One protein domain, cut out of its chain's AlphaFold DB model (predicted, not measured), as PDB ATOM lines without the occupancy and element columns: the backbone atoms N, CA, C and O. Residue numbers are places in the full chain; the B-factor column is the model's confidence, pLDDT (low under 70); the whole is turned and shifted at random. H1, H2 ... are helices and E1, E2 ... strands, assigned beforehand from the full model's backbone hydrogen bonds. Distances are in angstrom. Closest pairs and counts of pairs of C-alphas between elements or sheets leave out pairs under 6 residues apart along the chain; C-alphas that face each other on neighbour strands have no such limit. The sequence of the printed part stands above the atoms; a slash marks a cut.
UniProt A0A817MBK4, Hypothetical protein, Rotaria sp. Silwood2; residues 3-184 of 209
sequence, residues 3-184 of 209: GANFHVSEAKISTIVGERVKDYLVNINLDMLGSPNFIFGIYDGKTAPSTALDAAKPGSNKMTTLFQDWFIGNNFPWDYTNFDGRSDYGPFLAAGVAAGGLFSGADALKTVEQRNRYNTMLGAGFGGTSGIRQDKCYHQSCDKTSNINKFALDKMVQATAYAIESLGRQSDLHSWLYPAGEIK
ATOM      1  N   GLY A   3      35.989 -22.743  27.615       97.69
ATOM      2  CA  GLY A   3      35.143 -22.063  28.596       97.69
ATOM      3  C   GLY A   3      35.643 -22.223  30.031       97.69
ATOM      4  O   GLY A   3      35.875 -21.222  30.698       97.69
ATOM      5  N   ALA A   4      35.881 -23.457  30.493       97.38
ATOM      6  CA  ALA A   4      36.404 -23.688  31.843       97.38
ATOM      7  C   ALA A   4      37.812 -23.110  32.044       97.38
ATOM      8  O   ALA A   4      38.094 -22.548  33.100       97.38
ATOM      9  N   ASN A   5      38.681 -23.184  31.025       97.12
ATOM     10  CA  ASN A   5      39.994 -22.535  31.064       97.12
ATOM     11  C   ASN A   5      39.865 -21.026  31.286       97.12
ATOM     12  O   ASN A   5      40.524 -20.487  32.171       97.12
ATOM     13  N   PHE A   6      39.010 -20.368  30.499       98.19
ATOM     14  CA  PHE A   6      38.761 -18.935  30.617       98.19
ATOM     15  C   PHE A   6      38.135 -18.580  31.972       98.19
ATOM     16  O   PHE A   6      38.616 -17.697  32.669       98.19
ATOM     17  N   HIS A   7      37.115 -19.321  32.406       98.31
ATOM     18  CA  HIS A   7      36.473 -19.084  33.697       98.31
ATOM     19  C   HIS A   7      37.476 -19.154  34.859       98.31
ATOM     20  O   HIS A   7      37.522 -18.257  35.698       98.31
ATOM     21  N   VAL A   8      38.321 -20.190  34.895       97.88
ATOM     22  CA  VAL A   8      39.332 -20.331  35.949       97.88
ATOM     23  C   VAL A   8      40.445 -19.283  35.820       97.88
ATOM     24  O   VAL A   8      40.974 -18.852  36.845       97.88
ATOM     25  N   SER A   9      40.815 -18.840  34.610       98.00
ATOM     26  CA  SER A   9      41.802 -17.761  34.451       98.00
ATOM     27  C   SER A   9      41.291 -16.430  34.993       98.00
ATOM     28  O   SER A   9      42.022 -15.774  35.732       98.00
ATOM     29  N   GLU A  10      40.036 -16.078  34.712       98.38
ATOM     30  CA  GLU A  10      39.414 -14.864  35.255       98.38
ATOM     31  C   GLU A  10      39.246 -14.963  36.778       98.38
ATOM     32  O   GLU A  10      39.597 -14.041  37.515       98.38
ATOM     33  N   ALA A  11      38.821 -16.125  37.282       98.06
ATOM     34  CA  ALA A  11      38.661 -16.348  38.716       98.06
ATOM     35  C   ALA A  11      39.980 -16.217  39.501       98.06
ATOM     36  O   ALA A  11      39.981 -15.831  40.672       98.06
ATOM     37  N   LYS A  12      41.130 -16.518  38.884       96.94
ATOM     38  CA  LYS A  12      42.450 -16.359  39.521       96.94
ATOM     39  C   LYS A  12      42.822 -14.898  39.777       96.94
ATOM     40  O   LYS A  12      43.559 -14.638  40.726       96.94
ATOM     41  N   ILE A  13      42.344 -13.974  38.945       97.81
ATOM     42  CA  ILE A  13      42.664 -12.542  39.042       97.81
ATOM     43  C   ILE A  13      41.515 -11.703  39.610       97.81
ATOM     44  O   ILE A  13      41.726 -10.534  39.932       97.81
ATOM     45  N   SER A  14      40.316 -12.278  39.749       97.44
ATOM     46  CA  SER A  14      39.164 -11.569  40.301       97.44
ATOM     47  C   SER A  14      39.415 -11.104  41.739       97.44
ATOM     48  O   SER A  14      40.052 -11.775  42.558       97.44
ATOM     49  N   THR A  15      38.878  -9.930  42.058       96.81
ATOM     50  CA  THR A  15      38.847  -9.364  43.412       96.81
ATOM     51  C   THR A  15      37.455  -9.454  44.047       96.81
ATOM     52  O   THR A  15      37.318  -9.190  45.244       96.81
ATOM     53  N   ILE A  16      36.442  -9.878  43.284       97.12
ATOM     54  CA  ILE A  16      35.031  -9.923  43.683       97.12
ATOM     55  C   ILE A  16      34.754 -11.213  44.461       97.12
ATOM     56  O   ILE A  16      34.988 -12.309  43.963       97.12
ATOM     57  N   VAL A  17      34.250 -11.096  45.693       94.94
ATOM     58  CA  VAL A  17      33.882 -12.256  46.526       94.94
ATOM     59  C   VAL A  17      32.853 -13.126  45.800       94.94
ATOM     60  O   VAL A  17      31.843 -12.616  45.328       94.94
ATOM     61  N   GLY A  18      33.104 -14.433  45.747       92.50
ATOM     62  CA  GLY A  18      32.269 -15.404  45.036       92.50
ATOM     63  C   GLY A  18      32.722 -15.672  43.600       92.50
ATOM     64  O   GLY A  18      32.295 -16.663  43.022       92.50
ATOM     65  N   GLU A  19      33.622 -14.854  43.051       94.88
ATOM     66  CA  GLU A  19      34.219 -15.059  41.722       94.88
ATOM     67  C   GLU A  19      35.699 -15.441  41.790       94.88
ATOM     68  O   GLU A  19      36.309 -15.787  40.780       94.88
ATOM     69  N   ARG A  20      36.320 -15.358  42.970       97.00
ATOM     70  CA  ARG A  20      37.742 -15.669  43.135       97.00
ATOM     71  C   ARG A  20      37.906 -17.170  43.190       97.00
ATOM     72  O   ARG A  20      37.169 -17.850  43.896       97.00
ATOM     73  N   VAL A  21      38.972 -17.682  42.593       95.75
ATOM     74  CA  VAL A  21      39.254 -19.124  42.619       95.75
ATOM     75  C   VAL A  21      39.360 -19.682  44.046       95.75
ATOM     76  O   VAL A  21      38.971 -20.815  44.294       95.75
ATOM     77  N   LYS A  22      39.817 -18.865  45.008       92.94
ATOM     78  CA  LYS A  22      39.899 -19.232  46.433       92.94
ATOM     79  C   LYS A  22      38.543 -19.339  47.139       92.94
ATOM     80  O   LYS A  22      38.489 -19.850  48.251       92.94
ATOM     81  N   ASP A  23      37.480 -18.820  46.529       95.50
ATOM     82  CA  ASP A  23      36.112 -18.952  47.032       95.50
ATOM     83  C   ASP A  23      35.471 -20.269  46.551       95.50
ATOM     84  O   ASP A  23      34.427 -20.675  47.059       95.50
ATOM     85  N   TYR A  24      36.098 -20.968  45.596       97.44
ATOM     86  CA  TYR A  24      35.611 -22.237  45.066       97.44
ATOM     87  C   TYR A  24      36.115 -23.403  45.912       97.44
ATOM     88  O   TYR A  24      37.316 -23.651  46.012       97.44
ATOM     89  N   LEU A  25      35.185 -24.158  46.499       96.56
ATOM     90  CA  LEU A  25      35.525 -25.316  47.325       96.56
ATOM     91  C   LEU A  25      35.629 -26.606  46.515       96.56
ATOM     92  O   LEU A  25      36.539 -27.393  46.750       96.56
ATOM     93  N   VAL A  26      34.710 -26.839  45.581       97.88
ATOM     94  CA  VAL A  26      34.660 -28.076  44.799       97.88
ATOM     95  C   VAL A  26      34.003 -27.836  43.445       97.88
ATOM     96  O   VAL A  26      33.025 -27.098  43.342       97.88
ATOM     97  N   ASN A  27      34.526 -28.483  42.409       98.31
ATOM     98  CA  ASN A  27      33.897 -28.604  41.101       98.31
ATOM     99  C   ASN A  27      33.207 -29.977  40.988       98.31
ATOM    100  O   ASN A  27      33.851 -31.012  41.153       98.31
ATOM    101  N   ILE A  28      31.900 -29.996  40.709       98.38
ATOM    102  CA  ILE A  28      31.169 -31.227  40.373       98.38
ATOM    103  C   ILE A  28      30.974 -31.247  38.859       98.38
ATOM    104  O   ILE A  28      30.130 -30.530  38.324       98.38
ATOM    105  N   ASN A  29      31.775 -32.051  38.170       98.38
ATOM    106  CA  ASN A  29      31.766 -32.150  36.719       98.38
ATOM    107  C   ASN A  29      30.778 -33.222  36.247       98.38
ATOM    108  O   ASN A  29      30.880 -34.389  36.626       98.38
ATOM    109  N   LEU A  30      29.840 -32.829  35.392       98.31
ATOM    110  CA  LEU A  30      28.796 -33.697  34.858       98.31
ATOM    111  C   LEU A  30      28.855 -33.644  33.337       98.31
ATOM    112  O   LEU A  30      28.246 -32.781  32.709       98.31
ATOM    113  N   ASP A  31      29.605 -34.565  32.753       96.50
ATOM    114  CA  ASP A  31      29.796 -34.648  31.312       96.50
ATOM    115  C   ASP A  31      29.281 -36.010  30.860       96.50
ATOM    116  O   ASP A  31      29.725 -37.032  31.367       96.50
ATOM    117  N   MET A  32      28.270 -36.014  29.990       97.94
ATOM    118  CA  MET A  32      27.518 -37.193  29.541       97.94
ATOM    119  C   MET A  32      26.946 -38.067  30.678       97.94
ATOM    120  O   MET A  32      27.579 -39.018  31.131       97.94
ATOM    121  N   LEU A  33      25.689 -37.848  31.084       98.44
ATOM    122  CA  LEU A  33      25.028 -38.624  32.159       98.44
ATOM    123  C   LEU A  33      23.998 -39.671  31.686       98.44
ATOM    124  O   LEU A  33      23.383 -40.334  32.518       98.44
ATOM    125  N   GLY A  34      23.777 -39.815  30.377       98.31
ATOM    126  CA  GLY A  34      22.669 -40.604  29.830       98.31
ATOM    127  C   GLY A  34      23.008 -41.552  28.683       98.31
ATOM    128  O   GLY A  34      22.119 -41.830  27.886       98.31
ATOM    129  N   SER A  35      24.241 -42.039  28.555       98.62
ATOM    130  CA  SER A  35      24.663 -42.841  27.396       98.62
ATOM    131  C   SER A  35      23.810 -44.113  27.194       98.62
ATOM    132  O   SER A  35      23.459 -44.787  28.165       98.62
ATOM    133  N   PRO A  36      23.462 -44.510  25.952       98.19
ATOM    134  CA  PRO A  36      22.562 -45.645  25.705       98.19
ATOM    135  C   PRO A  36      23.043 -46.977  26.288       98.19
ATOM    136  O   PRO A  36      22.250 -47.748  26.834       98.19
ATOM    137  N   ASN A  37      24.346 -47.245  26.182       98.31
ATOM    138  CA  ASN A  37      25.017 -48.436  26.694       98.31
ATOM    139  C   ASN A  37      25.857 -48.065  27.929       98.31
ATOM    140  O   ASN A  37      27.037 -48.404  28.018       98.31
ATOM    141  N   PHE A  38      25.218 -47.357  28.864       98.44
ATOM    142  CA  PHE A  38      25.836 -46.674  29.999       98.44
ATOM    143  C   PHE A  38      26.731 -47.538  30.890       98.44
ATOM    144  O   PHE A  38      26.533 -48.747  31.046       98.44
ATOM    145  N   ILE A  39      27.650 -46.856  31.558       98.50
ATOM    146  CA  ILE A  39      28.157 -47.211  32.881       98.50
ATOM    147  C   ILE A  39      27.671 -46.165  33.897       98.50
ATOM    148  O   ILE A  39      27.265 -45.071  33.527       98.50
ATOM    149  N   PHE A  40      27.704 -46.484  35.180       98.75
ATOM    150  CA  PHE A  40      27.630 -45.538  36.285       98.75
ATOM    151  C   PHE A  40      29.060 -45.197  36.706       98.75
ATOM    152  O   PHE A  40      29.600 -45.753  37.661       98.75
ATOM    153  N   GLY A  41      29.711 -44.363  35.895       98.50
ATOM    154  CA  GLY A  41      31.101 -43.967  36.073       98.50
ATOM    155  C   GLY A  41      31.253 -42.845  37.095       98.50
ATOM    156  O   GLY A  41      30.529 -41.852  37.044       98.50
ATOM    157  N   ILE A  42      32.226 -42.998  37.988       98.81
ATOM    158  CA  ILE A  42      32.620 -42.033  39.017       98.81
ATOM    159  C   ILE A  42      34.054 -41.602  38.727       98.81
ATOM    160  O   ILE A  42      34.918 -42.464  38.540       98.81
ATOM    161  N   TYR A  43      34.327 -40.296  38.693       98.38
ATOM    162  CA  TYR A  43      35.708 -39.832  38.553       98.38
ATOM    163  C   TYR A  43      36.568 -40.294  39.733       98.38
ATOM    164  O   TYR A  43      36.230 -40.022  40.882       98.38
ATOM    165  N   ASP A  44      37.677 -40.980  39.447       97.56
ATOM    166  CA  ASP A  44      38.617 -41.463  40.458       97.56
ATOM    167  C   ASP A  44      39.608 -40.360  40.851       97.56
ATOM    168  O   ASP A  44      40.548 -40.057  40.110       97.56
ATOM    169  N   GLY A  45      39.446 -39.805  42.053       94.94
ATOM    170  CA  GLY A  45      40.347 -38.822  42.667       94.94
ATOM    171  C   GLY A  45      41.825 -39.208  42.660       94.94
ATOM    172  O   GLY A  45      42.686 -38.328  42.600       94.94
ATOM    173  N   LYS A  46      42.142 -40.508  42.637       94.50
ATOM    174  CA  LYS A  46      43.523 -41.011  42.602       94.50
ATOM    175  C   LYS A  46      44.165 -40.880  41.225       94.50
ATOM    176  O   LYS A  46      45.383 -40.985  41.112       94.50
ATOM    177  N   THR A  47      43.359 -40.644  40.193       94.81
ATOM    178  CA  THR A  47      43.793 -40.514  38.795       94.81
ATOM    179  C   THR A  47      43.950 -39.061  38.354       94.81
ATOM    180  O   THR A  47      44.147 -38.809  37.168       94.81
ATOM    181  N   ALA A  48      43.864 -38.104  39.290       89.44
ATOM    182  CA  ALA A  48      44.089 -36.692  39.003       89.44
ATOM    183  C   ALA A  48      45.413 -36.497  38.229       89.44
ATOM    184  O   ALA A  48      46.436 -37.075  38.613       89.44
ATOM    185  N   PRO A  49      45.414 -35.705  37.139       86.88
ATOM    186  CA  PRO A  49      46.574 -35.572  36.264       86.88
ATOM    187  C   PRO A  49      47.736 -34.883  36.988       86.88
ATOM    188  O   PRO A  49      47.547 -34.206  37.994       86.88
ATOM    189  N   SER A  50      48.950 -34.982  36.439       87.12
ATOM    190  CA  SER A  50      50.144 -34.320  37.001       87.12
ATOM    191  C   SER A  50      50.037 -32.794  37.072       87.12
ATOM    192  O   SER A  50      50.768 -32.162  37.827       87.12
ATOM    193  N   THR A  51      49.132 -32.197  36.296       88.44
ATOM    194  CA  THR A  51      48.814 -30.768  36.341       88.44
ATOM    195  C   THR A  51      47.946 -30.379  37.537       88.44
ATOM    196  O   THR A  51      47.843 -29.190  37.828       88.44
ATOM    197  N   ALA A  52      47.318 -31.337  38.227       91.00
ATOM    198  CA  ALA A  52      46.533 -31.076  39.425       91.00
ATOM    199  C   ALA A  52      47.446 -30.706  40.601       91.00
ATOM    200  O   ALA A  52      48.416 -31.411  40.889       91.00
ATOM    201  N   LEU A  53      47.107 -29.631  41.316       93.25
ATOM    202  CA  LEU A  53      47.822 -29.273  42.541       93.25
ATOM    203  C   LEU A  53      47.488 -30.268  43.658       93.25
ATOM    204  O   LEU A  53      46.351 -30.729  43.770       93.25
ATOM    205  N   ASP A  54      48.460 -30.558  44.526       92.50
ATOM    206  CA  ASP A  54      48.295 -31.531  45.615       92.50
ATOM    207  C   ASP A  54      47.117 -31.203  46.539       92.50
ATOM    208  O   ASP A  54      46.421 -32.112  46.990       92.50
ATOM    209  N   ALA A  55      46.828 -29.911  46.730       93.19
ATOM    210  CA  ALA A  55      45.691 -29.432  47.512       93.19
ATOM    211  C   ALA A  55      44.335 -29.980  47.024       93.19
ATOM    212  O   ALA A  55      43.451 -30.223  47.841       93.19
ATOM    213  N   ALA A  56      44.167 -30.243  45.722       94.75
ATOM    214  CA  ALA A  56      42.906 -30.741  45.170       94.75
ATOM    215  C   ALA A  56      42.671 -32.241  45.434       94.75
ATOM    216  O   ALA A  56      41.530 -32.713  45.384       94.75
ATOM    217  N   LYS A  57      43.728 -33.023  45.691       94.31
ATOM    218  CA  LYS A  57      43.661 -34.496  45.700       94.31
ATOM    219  C   LYS A  57      42.833 -35.065  46.863       94.31
ATOM    220  O   LYS A  57      41.988 -35.924  46.597       94.31
ATOM    221  N   PRO A  58      42.991 -34.616  48.128       95.69
ATOM    222  CA  PRO A  58      42.210 -35.154  49.243       95.69
ATOM    223  C   PRO A  58      40.700 -34.965  49.055       95.69
ATOM    224  O   PRO A  58      39.939 -35.920  49.210       95.69
ATOM    225  N   GLY A  59      40.276 -33.763  48.655       96.94
ATOM    226  CA  GLY A  59      38.870 -33.458  48.395       96.94
ATOM    227  C   GLY A  59      38.315 -34.248  47.211       96.94
ATOM    228  O   GLY A  59      37.210 -34.774  47.294       96.94
ATOM    229  N   SER A  60      39.106 -34.431  46.150       98.06
ATOM    230  CA  SER A  60      38.691 -35.228  44.985       98.06
ATOM    231  C   SER A  60      38.499 -36.711  45.332       98.06
ATOM    232  O   SER A  60      37.523 -37.339  44.915       98.06
ATOM    233  N   ASN A  61      39.373 -37.269  46.177       97.56
ATOM    234  CA  ASN A  61      39.204 -38.623  46.715       97.56
ATOM    235  C   ASN A  61      37.929 -38.742  47.558       97.56
ATOM    236  O   ASN A  61      37.193 -39.717  47.430       97.56
ATOM    237  N   LYS A  62      37.631 -37.737  48.385       97.88
ATOM    238  CA  LYS A  62      36.397 -37.710  49.178       97.88
ATOM    239  C   LYS A  62      35.144 -37.627  48.313       97.88
ATOM    240  O   LYS A  62      34.178 -38.326  48.602       97.88
ATOM    241  N   MET A  63      35.171 -36.846  47.235       98.56
ATOM    242  CA  MET A  63      34.079 -36.817  46.260       98.56
ATOM    243  C   MET A  63      33.878 -38.172  45.580       98.56
ATOM    244  O   MET A  63      32.739 -38.594  45.398       98.56
ATOM    245  N   THR A  64      34.967 -38.876  45.256       98.62
ATOM    246  CA  THR A  64      34.907 -40.245  44.716       98.62
ATOM    247  C   THR A  64      34.151 -41.161  45.677       98.62
ATOM    248  O   THR A  64      33.171 -41.793  45.286       98.62
ATOM    249  N   THR A  65      34.561 -41.182  46.950       98.38
ATOM    250  CA  THR A  65      33.921 -41.997  47.991       98.38
ATOM    251  C   THR A  65      32.458 -41.619  48.197       98.38
ATOM    252  O   THR A  65      31.615 -42.502  48.259       98.38
ATOM    253  N   LEU A  66      32.128 -40.326  48.202       98.38
ATOM    254  CA  LEU A  66      30.751 -39.864  48.376       98.38
ATOM    255  C   LEU A  66      29.810 -40.404  47.286       98.38
ATOM    256  O   LEU A  66      28.712 -40.868  47.587       98.38
ATOM    257  N   PHE A  67      30.235 -40.388  46.020       98.75
ATOM    258  CA  PHE A  67      29.447 -40.996  44.946       98.75
ATOM    259  C   PHE A  67      29.384 -42.521  45.076       98.75
ATOM    260  O   PHE A  67      28.317 -43.101  44.873       98.75
ATOM    261  N   GLN A  68      30.491 -43.176  45.439       98.69
ATOM    262  CA  GLN A  68      30.517 -44.628  45.646       98.69
ATOM    263  C   GLN A  68      29.521 -45.062  46.716       98.69
ATOM    264  O   GLN A  68      28.756 -45.995  46.481       98.69
ATOM    265  N   ASP A  69      29.496 -44.362  47.848       98.44
ATOM    266  CA  ASP A  69      28.591 -44.643  48.959       98.44
ATOM    267  C   ASP A  69      27.127 -44.581  48.510       98.44
ATOM    268  O   ASP A  69      26.329 -45.437  48.897       98.44
ATOM    269  N   TRP A  70      26.775 -43.647  47.618       98.56
ATOM    270  CA  TRP A  70      25.430 -43.582  47.047       98.56
ATOM    271  C   TRP A  70      25.093 -44.808  46.193       98.56
ATOM    272  O   TRP A  70      24.047 -45.427  46.400       98.56
ATOM    273  N   PHE A  71      25.957 -45.191  45.245       98.69
ATOM    274  CA  PHE A  71      25.693 -46.357  44.393       98.69
ATOM    275  C   PHE A  71      25.664 -47.654  45.212       98.69
ATOM    276  O   PHE A  71      24.772 -48.476  45.017       98.69
ATOM    277  N   ILE A  72      26.579 -47.810  46.174       98.31
ATOM    278  CA  ILE A  72      26.625 -48.965  47.082       98.31
ATOM    279  C   ILE A  72      25.360 -49.019  47.945       98.31
ATOM    280  O   ILE A  72      24.700 -50.056  47.993       98.31
ATOM    281  N   GLY A  73      24.985 -47.906  48.580       98.19
ATOM    282  CA  GLY A  73      23.806 -47.820  49.444       98.19
ATOM    283  C   GLY A  73      22.487 -48.089  48.714       98.19
ATOM    284  O   GLY A  73      21.540 -48.578  49.321       98.19
ATOM    285  N   ASN A  74      22.441 -47.838  47.402       98.00
ATOM    286  CA  ASN A  74      21.287 -48.119  46.546       98.00
ATOM    287  C   ASN A  74      21.404 -49.440  45.761       98.00
ATOM    288  O   ASN A  74      20.566 -49.718  44.905       98.00
ATOM    289  N   ASN A  75      22.419 -50.265  46.044       97.44
ATOM    290  CA  ASN A  75      22.676 -51.540  45.366       97.44
ATOM    291  C   ASN A  75      22.786 -51.416  43.830       97.44
ATOM    292  O   ASN A  75      22.331 -52.276  43.072       97.44
ATOM    293  N   PHE A  76      23.404 -50.336  43.357       98.44
ATOM    294  CA  PHE A  76      23.687 -50.106  41.947       98.44
ATOM    295  C   PHE A  76      25.144 -50.449  41.605       98.44
ATOM    296  O   PHE A  76      26.043 -50.267  42.432       98.44
ATOM    297  N   PRO A  77      25.410 -50.955  40.383       98.25
ATOM    298  CA  PRO A  77      26.780 -51.116  39.916       98.25
ATOM    299  C   PRO A  77      27.445 -49.742  39.791       98.25
ATOM    300  O   PRO A  77      26.772 -48.732  39.626       98.25
ATOM    301  N   TRP A  78      28.769 -49.706  39.813       98.31
ATOM    302  CA  TRP A  78      29.530 -48.501  39.501       98.31
ATOM    303  C   TRP A  78      30.876 -48.873  38.878       98.31
ATOM    304  O   TRP A  78      31.350 -50.011  38.993       98.31
ATOM    305  N   ASP A  79      31.475 -47.910  38.190       98.38
ATOM    306  CA  ASP A  79      32.778 -48.007  37.542       98.38
ATOM    307  C   ASP A  79      33.612 -46.767  37.867       98.38
ATOM    308  O   ASP A  79      33.069 -45.692  38.108       98.38
ATOM    309  N   TYR A  80      34.937 -46.898  37.838       97.69
ATOM    310  CA  TYR A  80      35.798 -45.722  37.810       97.69
ATOM    311  C   TYR A  80      35.883 -45.165  36.391       97.69
ATOM    312  O   TYR A  80      35.935 -45.913  35.413       97.69
ATOM    313  N   THR A  81      35.955 -43.844  36.296       95.81
ATOM    314  CA  THR A  81      36.456 -43.132  35.124       95.81
ATOM    315  C   THR A  81      37.618 -42.240  35.550       95.81
ATOM    316  O   THR A  81      37.654 -41.743  36.676       95.81
ATOM    317  N   ASN A  82      38.598 -42.054  34.675       94.19
ATOM    318  CA  ASN A  82      39.804 -41.314  35.029       94.19
ATOM    319  C   ASN A  82      39.592 -39.806  34.879       94.19
ATOM    320  O   ASN A  82      38.861 -39.355  33.996       94.19
ATOM    321  N   PHE A  83      40.331 -39.018  35.657       91.94
ATOM    322  CA  PHE A  83      40.565 -37.607  35.360       91.94
ATOM    323  C   PHE A  83      41.588 -37.459  34.219       91.94
ATOM    324  O   PHE A  83      42.706 -36.986  34.397       91.94
ATOM    325  N   ASP A  84      41.202 -37.838  33.005       87.56
ATOM    326  CA  ASP A  84      42.079 -37.890  31.823       87.56
ATOM    327  C   ASP A  84      42.349 -36.525  31.144       87.56
ATOM    328  O   ASP A  84      42.940 -36.458  30.066       87.56
ATOM    329  N   GLY A  85      41.912 -35.426  31.770       83.88
ATOM    330  CA  GLY A  85      42.026 -34.066  31.238       83.88
ATOM    331  C   GLY A  85      41.074 -33.701  30.089       83.88
ATOM    332  O   GLY A  85      41.249 -32.632  29.504       83.88
ATOM    333  N   ARG A  86      40.078 -34.533  29.747       87.12
ATOM    334  CA  ARG A  86      39.156 -34.279  28.623       87.12
ATOM    335  C   ARG A  86      37.847 -33.576  28.992       87.12
ATOM    336  O   ARG A  86      37.063 -33.315  28.084       87.12
ATOM    337  N   SER A  87      37.627 -33.225  30.260       93.19
ATOM    338  CA  SER A  87      36.429 -32.496  30.706       93.19
ATOM    339  C   SER A  87      36.763 -31.317  31.631       93.19
ATOM    340  O   SER A  87      37.919 -31.093  32.006       93.19
ATOM    341  N   ASP A  88      35.752 -30.520  31.961       97.19
ATOM    342  CA  ASP A  88      35.896 -29.176  32.524       97.19
ATOM    343  C   ASP A  88      36.399 -29.140  33.977       97.19
ATOM    344  O   ASP A  88      36.761 -28.070  34.459       97.19
ATOM    345  N   TYR A  89      36.554 -30.287  34.649       96.75
ATOM    346  CA  TYR A  89      37.263 -30.389  35.935       96.75
ATOM    347  C   TYR A  89      38.748 -29.999  35.845       96.75
ATOM    348  O   TYR A  89      39.346 -29.599  36.845       96.75
ATOM    349  N   GLY A  90      39.375 -30.149  34.670       96.00
ATOM    350  CA  GLY A  90      40.832 -30.051  34.511       96.00
ATOM    351  C   GLY A  90      41.418 -28.724  35.012       96.00
ATOM    352  O   GLY A  90      42.340 -28.739  35.830       96.00
ATOM    353  N   PRO A  91      40.873 -27.571  34.584       96.94
ATOM    354  CA  PRO A  91      41.335 -26.259  35.034       96.94
ATOM    355  C   PRO A  91      41.148 -26.023  36.539       96.94
ATOM    356  O   PRO A  91      42.000 -25.385  37.156       96.94
ATOM    357  N   PHE A  92      40.088 -26.571  37.145       98.12
ATOM    358  CA  PHE A  92      39.833 -26.472  38.588       98.12
ATOM    359  C   PHE A  92      40.867 -27.263  39.392       98.12
ATOM    360  O   PHE A  92      41.504 -26.700  40.285       98.12
ATOM    361  N   LEU A  93      41.128 -28.518  39.006       96.94
ATOM    362  CA  LEU A  93      42.189 -29.338  39.603       96.94
ATOM    363  C   LEU A  93      43.558 -28.645  39.504       96.94
ATOM    364  O   LEU A  93      44.315 -28.602  40.477       96.94
ATOM    365  N   ALA A  94      43.866 -28.048  38.348       95.75
ATOM    366  CA  ALA A  94      45.104 -27.297  38.125       95.75
ATOM    367  C   ALA A  94      45.187 -25.976  38.915       95.75
ATOM    368  O   ALA A  94      46.256 -25.373  39.019       95.75
ATOM    369  N   ALA A  95      44.072 -25.505  39.470       96.38
ATOM    370  CA  ALA A  95      44.013 -24.356  40.363       96.38
ATOM    371  C   ALA A  95      43.936 -24.745  41.850       96.38
ATOM    372  O   ALA A  95      43.842 -23.861  42.697       96.38
ATOM    373  N   GLY A  96      44.001 -26.041  42.178       95.81
ATOM    374  CA  GLY A  96      43.927 -26.533  43.558       95.81
ATOM    375  C   GLY A  96      42.512 -26.688  44.102       95.81
ATOM    376  O   GLY A  96      42.359 -27.015  45.274       95.81
ATOM    377  N   VAL A  97      41.493 -26.511  43.260       97.75
ATOM    378  CA  VAL A  97      40.099 -26.776  43.616       97.75
ATOM    379  C   VAL A  97      39.837 -28.271  43.446       97.75
ATOM    380  O   VAL A  97      40.072 -28.831  42.374       97.75
ATOM    381  N   ALA A  98      39.356 -28.926  44.503       97.69
ATOM    382  CA  ALA A  98      38.931 -30.321  44.453       97.69
ATOM    383  C   ALA A  98      37.871 -30.530  43.362       97.69
ATOM    384  O   ALA A  98      37.007 -29.678  43.155       97.69
ATOM    385  N   ALA A  99      37.902 -31.678  42.690       98.25
ATOM    386  CA  ALA A  99      36.893 -32.024  41.702       98.25
ATOM    387  C   ALA A  99      36.345 -33.431  41.930       98.25
ATOM    388  O   ALA A  99      37.021 -34.327  42.427       98.25
ATOM    389  N   GLY A 100      35.100 -33.633  41.535       98.31
ATOM    390  CA  GLY A 100      34.448 -34.930  41.485       98.31
ATOM    391  C   GLY A 100      33.398 -34.921  40.394       98.31
ATOM    392  O   GLY A 100      33.212 -33.914  39.713       98.31
ATOM    393  N   GLY A 101      32.682 -36.024  40.235       98.31
ATOM    394  CA  GLY A 101      31.573 -36.057  39.299       98.31
ATOM    395  C   GLY A 101      31.314 -37.428  38.724       98.31
ATOM    396  O   GLY A 101      31.876 -38.433  39.171       98.31
ATOM    397  N   LEU A 102      30.460 -37.431  37.712       98.69
ATOM    398  CA  LEU A 102      29.892 -38.631  37.130       98.69
ATOM    399  C   LEU A 102      29.997 -38.599  35.606       98.69
ATOM    400  O   LEU A 102      29.963 -37.537  34.988       98.69
ATOM    401  N   PHE A 103      30.092 -39.788  35.020       98.38
ATOM    402  CA  PHE A 103      30.213 -40.016  33.584       98.38
ATOM    403  C   PHE A 103      29.515 -41.320  33.215       98.38
ATOM    404  O   PHE A 103      29.716 -42.347  33.862       98.38
ATOM    405  N   SER A 104      28.702 -41.307  32.166       98.38
ATOM    406  CA  SER A 104      27.941 -42.488  31.745       98.38
ATOM    407  C   SER A 104      28.567 -43.271  30.593       98.38
ATOM    408  O   SER A 104      28.056 -44.328  30.222       98.38
ATOM    409  N   GLY A 105      29.704 -42.814  30.068       97.38
ATOM    410  CA  GLY A 105      30.436 -43.488  29.002       97.38
ATOM    411  C   GLY A 105      30.365 -42.772  27.656       97.38
ATOM    412  O   GLY A 105      29.410 -42.059  27.377       97.38
ATOM    413  N   ALA A 106      31.366 -42.987  26.804       97.44
ATOM    414  CA  ALA A 106      31.464 -42.369  25.478       97.44
ATOM    415  C   ALA A 106      31.936 -43.392  24.432       97.44
ATOM    416  O   ALA A 106      31.266 -44.392  24.167       97.44
ATOM    417  N   ASP A 107      33.109 -43.185  23.844       95.88
ATOM    418  CA  ASP A 107      33.669 -43.998  22.768       95.88
ATOM    419  C   ASP A 107      34.324 -45.310  23.227       95.88
ATOM    420  O   ASP A 107      34.617 -46.170  22.389       95.88
ATOM    421  N   ALA A 108      34.503 -45.506  24.534       96.75
ATOM    422  CA  ALA A 108      35.003 -46.754  25.099       96.75
ATOM    423  C   ALA A 108      34.031 -47.921  24.856       96.75
ATOM    424  O   ALA A 108      32.810 -47.778  24.955       96.75
ATOM    425  N   LEU A 109      34.575 -49.103  24.556       98.31
ATOM    426  CA  LEU A 109      33.784 -50.325  24.422       98.31
ATOM    427  C   LEU A 109      33.390 -50.848  25.803       98.31
ATOM    428  O   LEU A 109      34.242 -51.017  26.672       98.31
ATOM    429  N   LYS A 110      32.109 -51.179  25.984       98.12
ATOM    430  CA  LYS A 110      31.658 -51.879  27.185       98.12
ATOM    431  C   LYS A 110      32.269 -53.279  27.228       98.12
ATOM    432  O   LYS A 110      32.168 -54.033  26.254       98.12
ATOM    433  N   THR A 111      32.864 -53.648  28.357       98.31
ATOM    434  CA  THR A 111      33.470 -54.977  28.518       98.31
ATOM    435  C   THR A 111      32.424 -56.052  28.815       98.31
ATOM    436  O   THR A 111      31.263 -55.761  29.130       98.31
ATOM    437  N   VAL A 112      32.821 -57.322  28.712       98.38
ATOM    438  CA  VAL A 112      31.955 -58.453  29.079       98.38
ATOM    439  C   VAL A 112      31.653 -58.428  30.579       98.38
ATOM    440  O   VAL A 112      30.515 -58.663  30.977       98.38
ATOM    441  N   GLU A 113      32.633 -58.068  31.403       98.12
ATOM    442  CA  GLU A 113      32.526 -57.977  32.862       98.12
ATOM    443  C   GLU A 113      31.557 -56.867  33.271       98.12
ATOM    444  O   GLU A 113      30.659 -57.111  34.079       98.12
ATOM    445  N   GLN A 114      31.675 -55.678  32.666       98.12
ATOM    446  CA  GLN A 114      30.732 -54.578  32.876       98.12
ATOM    447  C   GLN A 114      29.318 -55.010  32.493       98.12
ATOM    448  O   GLN A 114      28.397 -54.932  33.304       98.12
ATOM    449  N   ARG A 115      29.139 -55.551  31.284       98.19
ATOM    450  CA  ARG A 115      27.832 -56.043  30.841       98.19
ATOM    451  C   ARG A 115      27.268 -57.098  31.796       98.19
ATOM    452  O   ARG A 115      26.077 -57.056  32.099       98.19
ATOM    453  N   ASN A 116      28.076 -58.057  32.251       98.12
ATOM    454  CA  ASN A 116      27.685 -59.101  33.207       98.12
ATOM    455  C   ASN A 116      27.216 -58.497  34.526       98.12
ATOM    456  O   ASN A 116      26.074 -58.728  34.921       98.12
ATOM    457  N   ARG A 117      28.052 -57.669  35.157       98.00
ATOM    458  CA  ARG A 117      27.755 -57.047  36.450       98.00
ATOM    459  C   ARG A 117      26.467 -56.229  36.409       98.00
ATOM    460  O   ARG A 117      25.620 -56.391  37.281       98.00
ATOM    461  N   TYR A 118      26.282 -55.406  35.378       98.38
ATOM    462  CA  TYR A 118      25.096 -54.554  35.266       98.38
ATOM    463  C   TYR A 118      23.834 -55.388  35.055       98.38
ATOM    464  O   TYR A 118      22.823 -55.121  35.689       98.38
ATOM    465  N   ASN A 119      23.894 -56.440  34.237       97.38
ATOM    466  CA  ASN A 119      22.750 -57.329  34.033       97.38
ATOM    467  C   ASN A 119      22.373 -58.099  35.310       97.38
ATOM    468  O   ASN A 119      21.197 -58.352  35.548       97.38
ATOM    469  N   THR A 120      23.362 -58.469  36.126       98.12
ATOM    470  CA  THR A 120      23.135 -59.132  37.416       98.12
ATOM    471  C   THR A 120      22.510 -58.184  38.438       98.12
ATOM    472  O   THR A 120      21.572 -58.575  39.121       98.12
ATOM    473  N   MET A 121      23.008 -56.949  38.546       98.00
ATOM    474  CA  MET A 121      22.564 -56.005  39.582       98.00
ATOM    475  C   MET A 121      21.268 -55.271  39.220       98.00
ATOM    476  O   MET A 121      20.459 -54.992  40.097       98.00
ATOM    477  N   LEU A 122      21.062 -54.959  37.939       97.69
ATOM    478  CA  LEU A 122      19.924 -54.163  37.463       97.69
ATOM    479  C   LEU A 122      18.817 -55.011  36.820       97.69
ATOM    480  O   LEU A 122      17.718 -54.517  36.588       97.69
ATOM    481  N   GLY A 123      19.102 -56.280  36.520       95.81
ATOM    482  CA  GLY A 123      18.194 -57.191  35.835       95.81
ATOM    483  C   GLY A 123      18.500 -57.369  34.346       95.81
ATOM    484  O   GLY A 123      19.267 -56.625  33.723       95.81
ATOM    485  N   ALA A 124      17.886 -58.403  33.768       91.69
ATOM    486  CA  ALA A 124      18.094 -58.782  32.378       91.69
ATOM    487  C   ALA A 124      17.744 -57.633  31.414       91.69
ATOM    488  O   ALA A 124      16.653 -57.075  31.467       91.69
ATOM    489  N   GLY A 125      18.676 -57.293  30.522       87.94
ATOM    490  CA  GLY A 125      18.541 -56.223  29.529       87.94
ATOM    491  C   GLY A 125      19.237 -54.914  29.916       87.94
ATOM    492  O   GLY A 125      19.648 -54.167  29.031       87.94
ATOM    493  N   PHE A 126      19.481 -54.666  31.207       93.56
ATOM    494  CA  PHE A 126      20.169 -53.449  31.665       93.56
ATOM    495  C   PHE A 126      21.693 -53.513  31.526       93.56
ATOM    496  O   PHE A 126      22.364 -52.484  31.560       93.56
ATOM    497  N   GLY A 127      22.257 -54.707  31.311       93.19
ATOM    498  CA  GLY A 127      23.687 -54.869  31.044       93.19
ATOM    499  C   GLY A 127      24.173 -54.179  29.766       93.19
ATOM    500  O   GLY A 127      25.362 -53.879  29.644       93.19
ATOM    501  N   GLY A 128      23.268 -53.911  28.821       95.88
ATOM    502  CA  GLY A 128      23.608 -53.423  27.490       95.88
ATOM    503  C   GLY A 128      24.366 -54.468  26.666       95.88
ATOM    504  O   GLY A 128      24.134 -55.672  26.804       95.88
ATOM    505  N   THR A 129      25.273 -54.027  25.794       98.00
ATOM    506  CA  THR A 129      25.988 -54.914  24.860       98.00
ATOM    507  C   THR A 129      27.495 -54.764  25.021       98.00
ATOM    508  O   THR A 129      28.026 -53.659  24.924       98.00
ATOM    509  N   SER A 130      28.193 -55.874  25.262       98.00
ATOM    510  CA  SER A 130      29.660 -55.910  25.301       98.00
ATOM    511  C   SER A 130      30.260 -55.784  23.898       98.00
ATOM    512  O   SER A 130      29.645 -56.206  22.923       98.00
ATOM    513  N   GLY A 131      31.467 -55.226  23.789       98.19
ATOM    514  CA  GLY A 131      32.139 -54.991  22.501       98.19
ATOM    515  C   GLY A 131      31.531 -53.844  21.690       98.19
ATOM    516  O   GLY A 131      31.915 -53.608  20.549       98.19
ATOM    517  N   ILE A 132      30.587 -53.117  22.282       98.06
ATOM    518  CA  ILE A 132      29.900 -51.975  21.694       98.06
ATOM    519  C   ILE A 132      30.234 -50.730  22.514       98.06
ATOM    520  O   ILE A 132      30.311 -50.808  23.742       98.06
ATOM    521  N   ARG A 133      30.415 -49.585  21.840       98.44
ATOM    522  CA  ARG A 133      30.650 -48.291  22.499       98.44
ATOM    523  C   ARG A 133      29.576 -47.999  23.546       98.44
ATOM    524  O   ARG A 133      28.409 -48.344  23.343       98.44
ATOM    525  N   GLN A 134      29.970 -47.381  24.651       98.38
ATOM    526  CA  GLN A 134      29.046 -46.953  25.704       98.38
ATOM    527  C   GLN A 134      28.063 -45.893  25.177       98.38
ATOM    528  O   GLN A 134      26.868 -45.951  25.471       98.38
ATOM    529  N   ASP A 135      28.537 -45.021  24.289       98.50
ATOM    530  CA  ASP A 135      27.726 -44.185  23.416       98.50
ATOM    531  C   ASP A 135      28.176 -44.341  21.953       98.50
ATOM    532  O   ASP A 135      29.278 -43.958  21.551       98.50
ATOM    533  N   LYS A 136      27.310 -44.933  21.125       97.81
ATOM    534  CA  LYS A 136      27.570 -45.104  19.688       97.81
ATOM    535  C   LYS A 136      27.516 -43.793  18.919       97.81
ATOM    536  O   LYS A 136      28.118 -43.734  17.851       97.81
ATOM    537  N   CYS A 137      26.795 -42.806  19.433       98.38
ATOM    538  CA  CYS A 137      26.542 -41.530  18.788       98.38
ATOM    539  C   CYS A 137      27.421 -40.402  19.332       98.38
ATOM    540  O   CYS A 137      27.282 -39.283  18.853       98.38
ATOM    541  N   TYR A 138      28.362 -40.678  20.244       97.81
ATOM    542  CA  TYR A 138      29.325 -39.683  20.721       97.81
ATOM    543  C   TYR A 138      29.964 -38.907  19.553       97.81
ATOM    544  O   TYR A 138      30.566 -39.513  18.658       97.81
ATOM    545  N   HIS A 139      29.792 -37.578  19.555       97.38
ATOM    546  CA  HIS A 139      30.229 -36.642  18.505       97.38
ATOM    547  C   HIS A 139      29.723 -36.969  17.084       97.38
ATOM    548  O   HIS A 139      30.369 -36.643  16.087       97.38
ATOM    549  N   GLN A 140      28.563 -37.613  16.963       97.94
ATOM    550  CA  GLN A 140      27.925 -37.918  15.682       97.94
ATOM    551  C   GLN A 140      26.574 -37.220  15.562       97.94
ATOM    552  O   GLN A 140      25.948 -36.835  16.543       97.94
ATOM    553  N   SER A 141      26.070 -37.114  14.332       98.06
ATOM    554  CA  SER A 141      24.782 -36.470  14.039       98.06
ATOM    555  C   SER A 141      23.571 -37.165  14.674       98.06
ATOM    556  O   SER A 141      22.480 -36.591  14.691       98.06
ATOM    557  N   CYS A 142      23.735 -38.396  15.166       97.94
ATOM    558  CA  CYS A 142      22.703 -39.136  15.882       97.94
ATOM    559  C   CYS A 142      22.656 -38.846  17.391       97.94
ATOM    560  O   CYS A 142      21.734 -39.338  18.041       97.94
ATOM    561  N   ASP A 143      23.570 -38.029  17.931       98.38
ATOM    562  CA  ASP A 143      23.499 -37.553  19.315       98.38
ATOM    563  C   ASP A 143      22.362 -36.536  19.465       98.38
ATOM    564  O   ASP A 143      22.465 -35.352  19.138       98.38
ATOM    565  N   LYS A 144      21.201 -37.062  19.842       98.06
ATOM    566  CA  LYS A 144      19.923 -36.357  19.934       98.06
ATOM    567  C   LYS A 144      19.242 -36.766  21.232       98.06
ATOM    568  O   LYS A 144      19.632 -37.732  21.875       98.06
ATOM    569  N   THR A 145      18.125 -36.132  21.568       97.56
ATOM    570  CA  THR A 145      17.317 -36.513  22.743       97.56
ATOM    571  C   THR A 145      16.812 -37.963  22.714       97.56
ATOM    572  O   THR A 145      16.494 -38.527  23.758       97.56
ATOM    573  N   SER A 146      16.767 -38.599  21.537       97.44
ATOM    574  CA  SER A 146      16.489 -40.032  21.379       97.44
ATOM    575  C   SER A 146      17.664 -40.949  21.752       97.44
ATOM    576  O   SER A 146      17.457 -42.148  21.908       97.44
ATOM    577  N   ASN A 147      18.881 -40.414  21.889       98.06
ATOM    578  CA  ASN A 147      20.114 -41.123  22.253       98.06
ATOM    579  C   ASN A 147      20.349 -41.147  23.778       98.06
ATOM    580  O   ASN A 147      21.478 -41.236  24.240       98.06
ATOM    581  N   ILE A 148      19.286 -41.041  24.581       98.44
ATOM    582  CA  ILE A 148      19.391 -40.945  26.039       98.44
ATOM    583  C   ILE A 148      18.775 -42.181  26.691       98.44
ATOM    584  O   ILE A 148      17.583 -42.462  26.539       98.44
ATOM    585  N   ASN A 149      19.564 -42.884  27.500       98.19
ATOM    586  CA  ASN A 149      19.050 -43.853  28.451       98.19
ATOM    587  C   ASN A 149      18.459 -43.117  29.665       98.19
ATOM    588  O   ASN A 149      19.181 -42.635  30.536       98.19
ATOM    589  N   LYS A 150      17.124 -43.034  29.725       98.12
ATOM    590  CA  LYS A 150      16.413 -42.314  30.796       98.12
ATOM    591  C   LYS A 150      16.643 -42.907  32.183       98.12
ATOM    592  O   LYS A 150      16.702 -42.156  33.146       98.12
ATOM    593  N   PHE A 151      16.771 -44.232  32.283       97.81
ATOM    594  CA  PHE A 151      17.073 -44.885  33.555       97.81
ATOM    595  C   PHE A 151      18.458 -44.469  34.053       97.81
ATOM    596  O   PHE A 151      18.603 -44.098  35.214       97.81
ATOM    597  N   ALA A 152      19.458 -44.468  33.168       98.25
ATOM    598  CA  ALA A 152      20.802 -44.058  33.539       98.25
ATOM    599  C   ALA A 152      20.848 -42.587  33.971       98.25
ATOM    600  O   ALA A 152      21.358 -42.285  35.048       98.25
ATOM    601  N   LEU A 153      20.232 -41.705  33.177       98.75
ATOM    602  CA  LEU A 153      20.141 -40.280  33.486       98.75
ATOM    603  C   LEU A 153      19.474 -40.032  34.846       98.75
ATOM    604  O   LEU A 153      20.009 -39.273  35.648       98.75
ATOM    605  N   ASP A 154      18.353 -40.700  35.129       98.69
ATOM    606  CA  ASP A 154      17.644 -40.593  36.411       98.69
ATOM    607  C   ASP A 154      18.558 -40.939  37.597       98.69
ATOM    608  O   ASP A 154      18.656 -40.169  38.553       98.69
ATOM    609  N   LYS A 155      19.300 -42.052  37.525       98.69
ATOM    610  CA  LYS A 155      20.200 -42.463  38.616       98.69
ATOM    611  C   LYS A 155      21.403 -41.542  38.777       98.69
ATOM    612  O   LYS A 155      21.744 -41.197  39.902       98.69
ATOM    613  N   MET A 156      21.993 -41.073  37.681       98.69
ATOM    614  CA  MET A 156      23.111 -40.126  37.731       98.69
ATOM    615  C   MET A 156      22.689 -38.764  38.304       98.69
ATOM    616  O   MET A 156      23.439 -38.148  39.063       98.69
ATOM    617  N   VAL A 157      21.469 -38.306  38.004       98.75
ATOM    618  CA  VAL A 157      20.897 -37.086  38.597       98.75
ATOM    619  C   VAL A 157      20.618 -37.278  40.090       98.75
ATOM    620  O   VAL A 157      20.978 -36.409  40.881       98.75
ATOM    621  N   GLN A 158      20.051 -38.414  40.504       98.81
ATOM    622  CA  GLN A 158      19.825 -38.711  41.927       98.81
ATOM    623  C   GLN A 158      21.139 -38.784  42.721       98.81
ATOM    624  O   GLN A 158      21.230 -38.202  43.802       98.81
ATOM    625  N   ALA A 159      22.174 -39.420  42.169       98.75
ATOM    626  CA  ALA A 159      23.510 -39.468  42.767       98.75
ATOM    627  C   ALA A 159      24.127 -38.066  42.913       98.75
ATOM    628  O   ALA A 159      24.727 -37.736  43.936       98.75
ATOM    629  N   THR A 160      23.946 -37.220  41.897       98.75
ATOM    630  CA  THR A 160      24.394 -35.820  41.903       98.75
ATOM    631  C   THR A 160      23.670 -35.009  42.975       98.75
ATOM    632  O   THR A 160      24.315 -34.296  43.741       98.75
ATOM    633  N   ALA A 161      22.343 -35.137  43.065       98.62
ATOM    634  CA  ALA A 161      21.542 -34.463  44.082       98.62
ATOM    635  C   ALA A 161      21.971 -34.879  45.497       98.62
ATOM    636  O   ALA A 161      22.173 -34.017  46.350       98.62
ATOM    637  N   TYR A 162      22.202 -36.177  45.715       98.44
ATOM    638  CA  TYR A 162      22.738 -36.692  46.972       98.44
ATOM    639  C   TYR A 162      24.098 -36.078  47.328       98.44
ATOM    640  O   TYR A 162      24.312 -35.683  48.475       98.44
ATOM    641  N   ALA A 163      25.017 -35.973  46.362       98.19
ATOM    642  CA  ALA A 163      26.322 -35.373  46.606       98.19
ATOM    643  C   ALA A 163      26.192 -33.888  46.979       98.19
ATOM    644  O   ALA A 163      26.769 -33.460  47.973       98.19
ATOM    645  N   ILE A 164      25.386 -33.118  46.239       98.12
ATOM    646  CA  ILE A 164      25.140 -31.697  46.528       98.12
ATOM    647  C   ILE A 164      24.531 -31.519  47.924       98.12
ATOM    648  O   ILE A 164      25.017 -30.695  48.699       98.12
ATOM    649  N   GLU A 165      23.518 -32.312  48.280       97.88
ATOM    650  CA  GLU A 165      22.914 -32.275  49.613       97.88
ATOM    651  C   GLU A 165      23.937 -32.618  50.704       97.88
ATOM    652  O   GLU A 165      24.044 -31.912  51.709       97.88
ATOM    653  N   SER A 166      24.723 -33.675  50.498       97.38
ATOM    654  CA  SER A 166      25.727 -34.124  51.465       97.38
ATOM    655  C   SER A 166      26.807 -33.074  51.706       97.38
ATOM    656  O   SER A 166      27.256 -32.929  52.843       97.38
ATOM    657  N   LEU A 167      27.200 -32.326  50.669       97.12
ATOM    658  CA  LEU A 167      28.128 -31.197  50.783       97.12
ATOM    659  C   LEU A 167      27.479 -30.013  51.506       97.12
ATOM    660  O   LEU A 167      28.087 -29.454  52.415       97.12
ATOM    661  N   GLY A 168      26.236 -29.666  51.154       96.12
ATOM    662  CA  GLY A 168      25.490 -28.570  51.779       96.12
ATOM    663  C   GLY A 168      25.185 -28.792  53.264       96.12
ATOM    664  O   GLY A 168      25.007 -27.831  54.007       96.12
ATOM    665  N   ARG A 169      25.161 -30.051  53.718       95.31
ATOM    666  CA  ARG A 169      24.985 -30.423  55.132       95.31
ATOM    667  C   ARG A 169      26.293 -30.504  55.926       95.31
ATOM    668  O   ARG A 169      26.233 -30.717  57.138       95.31
ATOM    669  N   GLN A 170      27.461 -30.359  55.297       93.06
ATOM    670  CA  GLN A 170      28.727 -30.355  56.033       93.06
ATOM    671  C   GLN A 170      28.827 -29.099  56.903       93.06
ATOM    672  O   GLN A 170      28.798 -27.979  56.399       93.06
ATOM    673  N   SER A 171      29.012 -29.283  58.212       93.12
ATOM    674  CA  SER A 171      29.192 -28.173  59.159       93.12
ATOM    675  C   SER A 171      30.495 -27.396  58.935       93.12
ATOM    676  O   SER A 171      30.574 -26.215  59.268       93.12
ATOM    677  N   ASP A 172      31.502 -28.054  58.359       93.88
ATOM    678  CA  ASP A 172      32.744 -27.453  57.877       93.88
ATOM    679  C   ASP A 172      33.182 -28.149  56.579       93.88
ATOM    680  O   ASP A 172      34.023 -29.056  56.564       93.88
ATOM    681  N   LEU A 173      32.558 -27.740  55.471       94.88
ATOM    682  CA  LEU A 173      32.838 -28.297  54.149       94.88
ATOM    683  C   LEU A 173      34.300 -28.093  53.729       94.88
ATOM    684  O   LEU A 173      34.896 -28.982  53.120       94.88
ATOM    685  N   HIS A 174      34.886 -26.940  54.063       94.31
ATOM    686  CA  HIS A 174      36.264 -26.635  53.698       94.31
ATOM    687  C   HIS A 174      37.229 -27.611  54.378       94.31
ATOM    688  O   HIS A 174      38.006 -28.268  53.691       94.31
ATOM    689  N   SER A 175      37.162 -27.775  55.702       93.88
ATOM    690  CA  SER A 175      38.036 -28.727  56.406       93.88
ATOM    691  C   SER A 175      37.758 -30.177  56.011       93.88
ATOM    692  O   SER A 175      38.670 -31.007  56.032       93.88
ATOM    693  N   TRP A 176      36.519 -30.501  55.620       94.81
ATOM    694  CA  TRP A 176      36.218 -31.818  55.075       94.81
ATOM    695  C   TRP A 176      36.936 -32.049  53.743       94.81
ATOM    696  O   TRP A 176      37.569 -33.091  53.611       94.81
ATOM    697  N   LEU A 177      36.895 -31.115  52.788       95.75
ATOM    698  CA  LEU A 177      37.571 -31.250  51.487       95.75
ATOM    699  C   LEU A 177      39.099 -31.134  51.588       95.75
ATOM    700  O   LEU A 177      39.816 -31.831  50.872       95.75
ATOM    701  N   TYR A 178      39.591 -30.302  52.502       94.12
ATOM    702  CA  TYR A 178      41.002 -29.948  52.649       94.12
ATOM    703  C   TYR A 178      41.497 -30.249  54.079       94.12
ATOM    704  O   TYR A 178      41.862 -29.325  54.814       94.12
ATOM    705  N   PRO A 179      41.492 -31.527  54.524       87.50
ATOM    706  CA  PRO A 179      41.943 -31.890  55.863       87.50
ATOM    707  C   PRO A 179      43.429 -31.549  56.009       87.50
ATOM    708  O   PRO A 179      44.232 -31.909  55.151       87.50
ATOM    709  N   ALA A 180      43.780 -30.824  57.073       66.50
ATOM    710  CA  ALA A 180      45.074 -30.166  57.239       66.50
ATOM    711  C   ALA A 180      46.286 -31.074  56.934       66.50
ATOM    712  O   ALA A 180      46.682 -31.915  57.740       66.50
ATOM    713  N   GLY A 181      46.896 -30.815  55.776       48.03
ATOM    714  CA  GLY A 181      48.226 -31.234  55.350       48.03
ATOM    715  C   GLY A 181      48.748 -30.189  54.357       48.03
ATOM    716  O   GLY A 181      48.236 -30.091  53.252       48.03
ATOM    717  N   GLU A 182      49.687 -29.355  54.816       40.88
ATOM    718  CA  GLU A 182      50.485 -28.359  54.069       40.88
ATOM    719  C   GLU A 182      49.790 -27.528  52.966       40.88
ATOM    720  O   GLU A 182      50.142 -27.607  51.795       40.88
ATOM    721  N   ILE A 183      48.928 -26.577  53.345       45.19
ATOM    722  CA  ILE A 183      48.927 -25.291  52.624       45.19
ATOM    723  C   ILE A 183      49.886 -24.375  53.377       45.19
ATOM    724  O   ILE A 183      49.518 -23.719  54.354       45.19
ATOM    725  N   LYS A 184      51.148 -24.352  52.938       38.09
ATOM    726  CA  LYS A 184      52.016 -23.200  53.193       38.09
ATOM    727  C   LYS A 184      51.382 -22.001  52.486       38.09
ATOM    728  O   LYS A 184      51.459 -21.878  51.273       38.09
TER     729      LYS A 184
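This is residues 3 to 184 of the 209 residues of the protein "Hypothetical protein" of Rotaria sp. Silwood2 (UniProt A0A817MBK4). A small, strongly twisted sheet of four strands has two long helices, H2 and H5, crossing steeply over one face, while the short H3 covers part of the other face with H1 packed on it. H4 and the unnamed residues 123 to 149 lie away from the sheet, and H4 and residues 14 to 25 lie toward opposite ends of the longest axis. The printed part has 182 residues, with six named helices and four named strands in the order H1 E1 E2 H2 E3 H3 E4 H4 H5 H6; the sheet runs E1 E4 E2 E3 and is mixed. The class is mixed, helices and strands, though under half of the residues, 88 of 182, are in named elements. The whole is compact, with a radius of gyration of the C-alphas of 17.2 A and spans of 52 by 36 by 27 A.

H1 is residues 3 to 13, 16.0 A long, and its C-alpha 3 stands at (35.143, -22.063, 28.596). E1 is residues 26 to 30, 12.8 A, and E2 is residues 41 to 44, 9.1 A. H2 is residues 56 to 73, 26.0 A, starting from C-alpha 56 at (42.906, -30.741, 45.170). E3 is residues 79 to 82, 10.0 A, H3 is residues 89 to 93, 6.2 A, and E4 is residues 98 to 103, 17.0 A. H4 is residues 112 to 122, 15.3 A. H5 is residues 150 to 168, 26.7 A, and H6 is residues 173 to 177, 6.2 A, ending at C-alpha 177 at (37.571, -31.250, 51.487).

E1 and E4 are parallel at 14 degrees, with N 29 and O 100 within hydrogen-bond range at 2.8 A. E4 and E2 are antiparallel at 157 degrees, with N 103 and O 41 at 2.9 A. E2 and E3 are parallel at 49 degrees, with N 42 and O 79 at 2.8 A. The pairing of E4 is staggered: it pairs with E1 over residues 98 to 102 and with E2 over residues 102 to 103. E2, H2 and E3 form a strand-helix-strand unit, two parallel neighbour strands with a helix between them along the chain, and its crossover is right-handed. H2 is on the sheet at a height of 7.0 A, over E4 and E2, along the strands at 17 degrees to E2 on the local plane; its closest C-alphas to E4 are those of Ala 56 and Ala 98, 4.1 A. H5 is on the same face at a height of 10.0 A, over E1 and E4. H2 and H5 touch through residues 63 to 71 and 159 to 163 alone, closest at the C-alphas of Trp 70 and Ala 159, 6.2 A, at a steep tilt of 55 degrees, opposite ways. H6 only grazes the sheet and touches H2, closest at the C-alphas of Gly 59 and Leu 177, 4.0 A. H3 is on the opposite face from H2 at a height of 7.9 A and touches H1, closest at the C-alphas of Asn 5 and Pro 91, 5.6 A. H1 and H4 are not on the sheet; H4 touches no helix and is only just apart from E3, 8.3 A at the closest. In H2, H3, H4, H5 and H6 every O i to N i+4 pair is within hydrogen-bond range; in H1 6 of 7 are.

The two C-alphas farthest apart are those of Thr 15 and Ala 124, 54.7 A. The printed part has no cut. The links H1 to E1, E2 to H2 and H4 to H5 are long, the last with 27 residues. The mean pLDDT of the printed part is 95.3, and residues 180 to 184 are under 70.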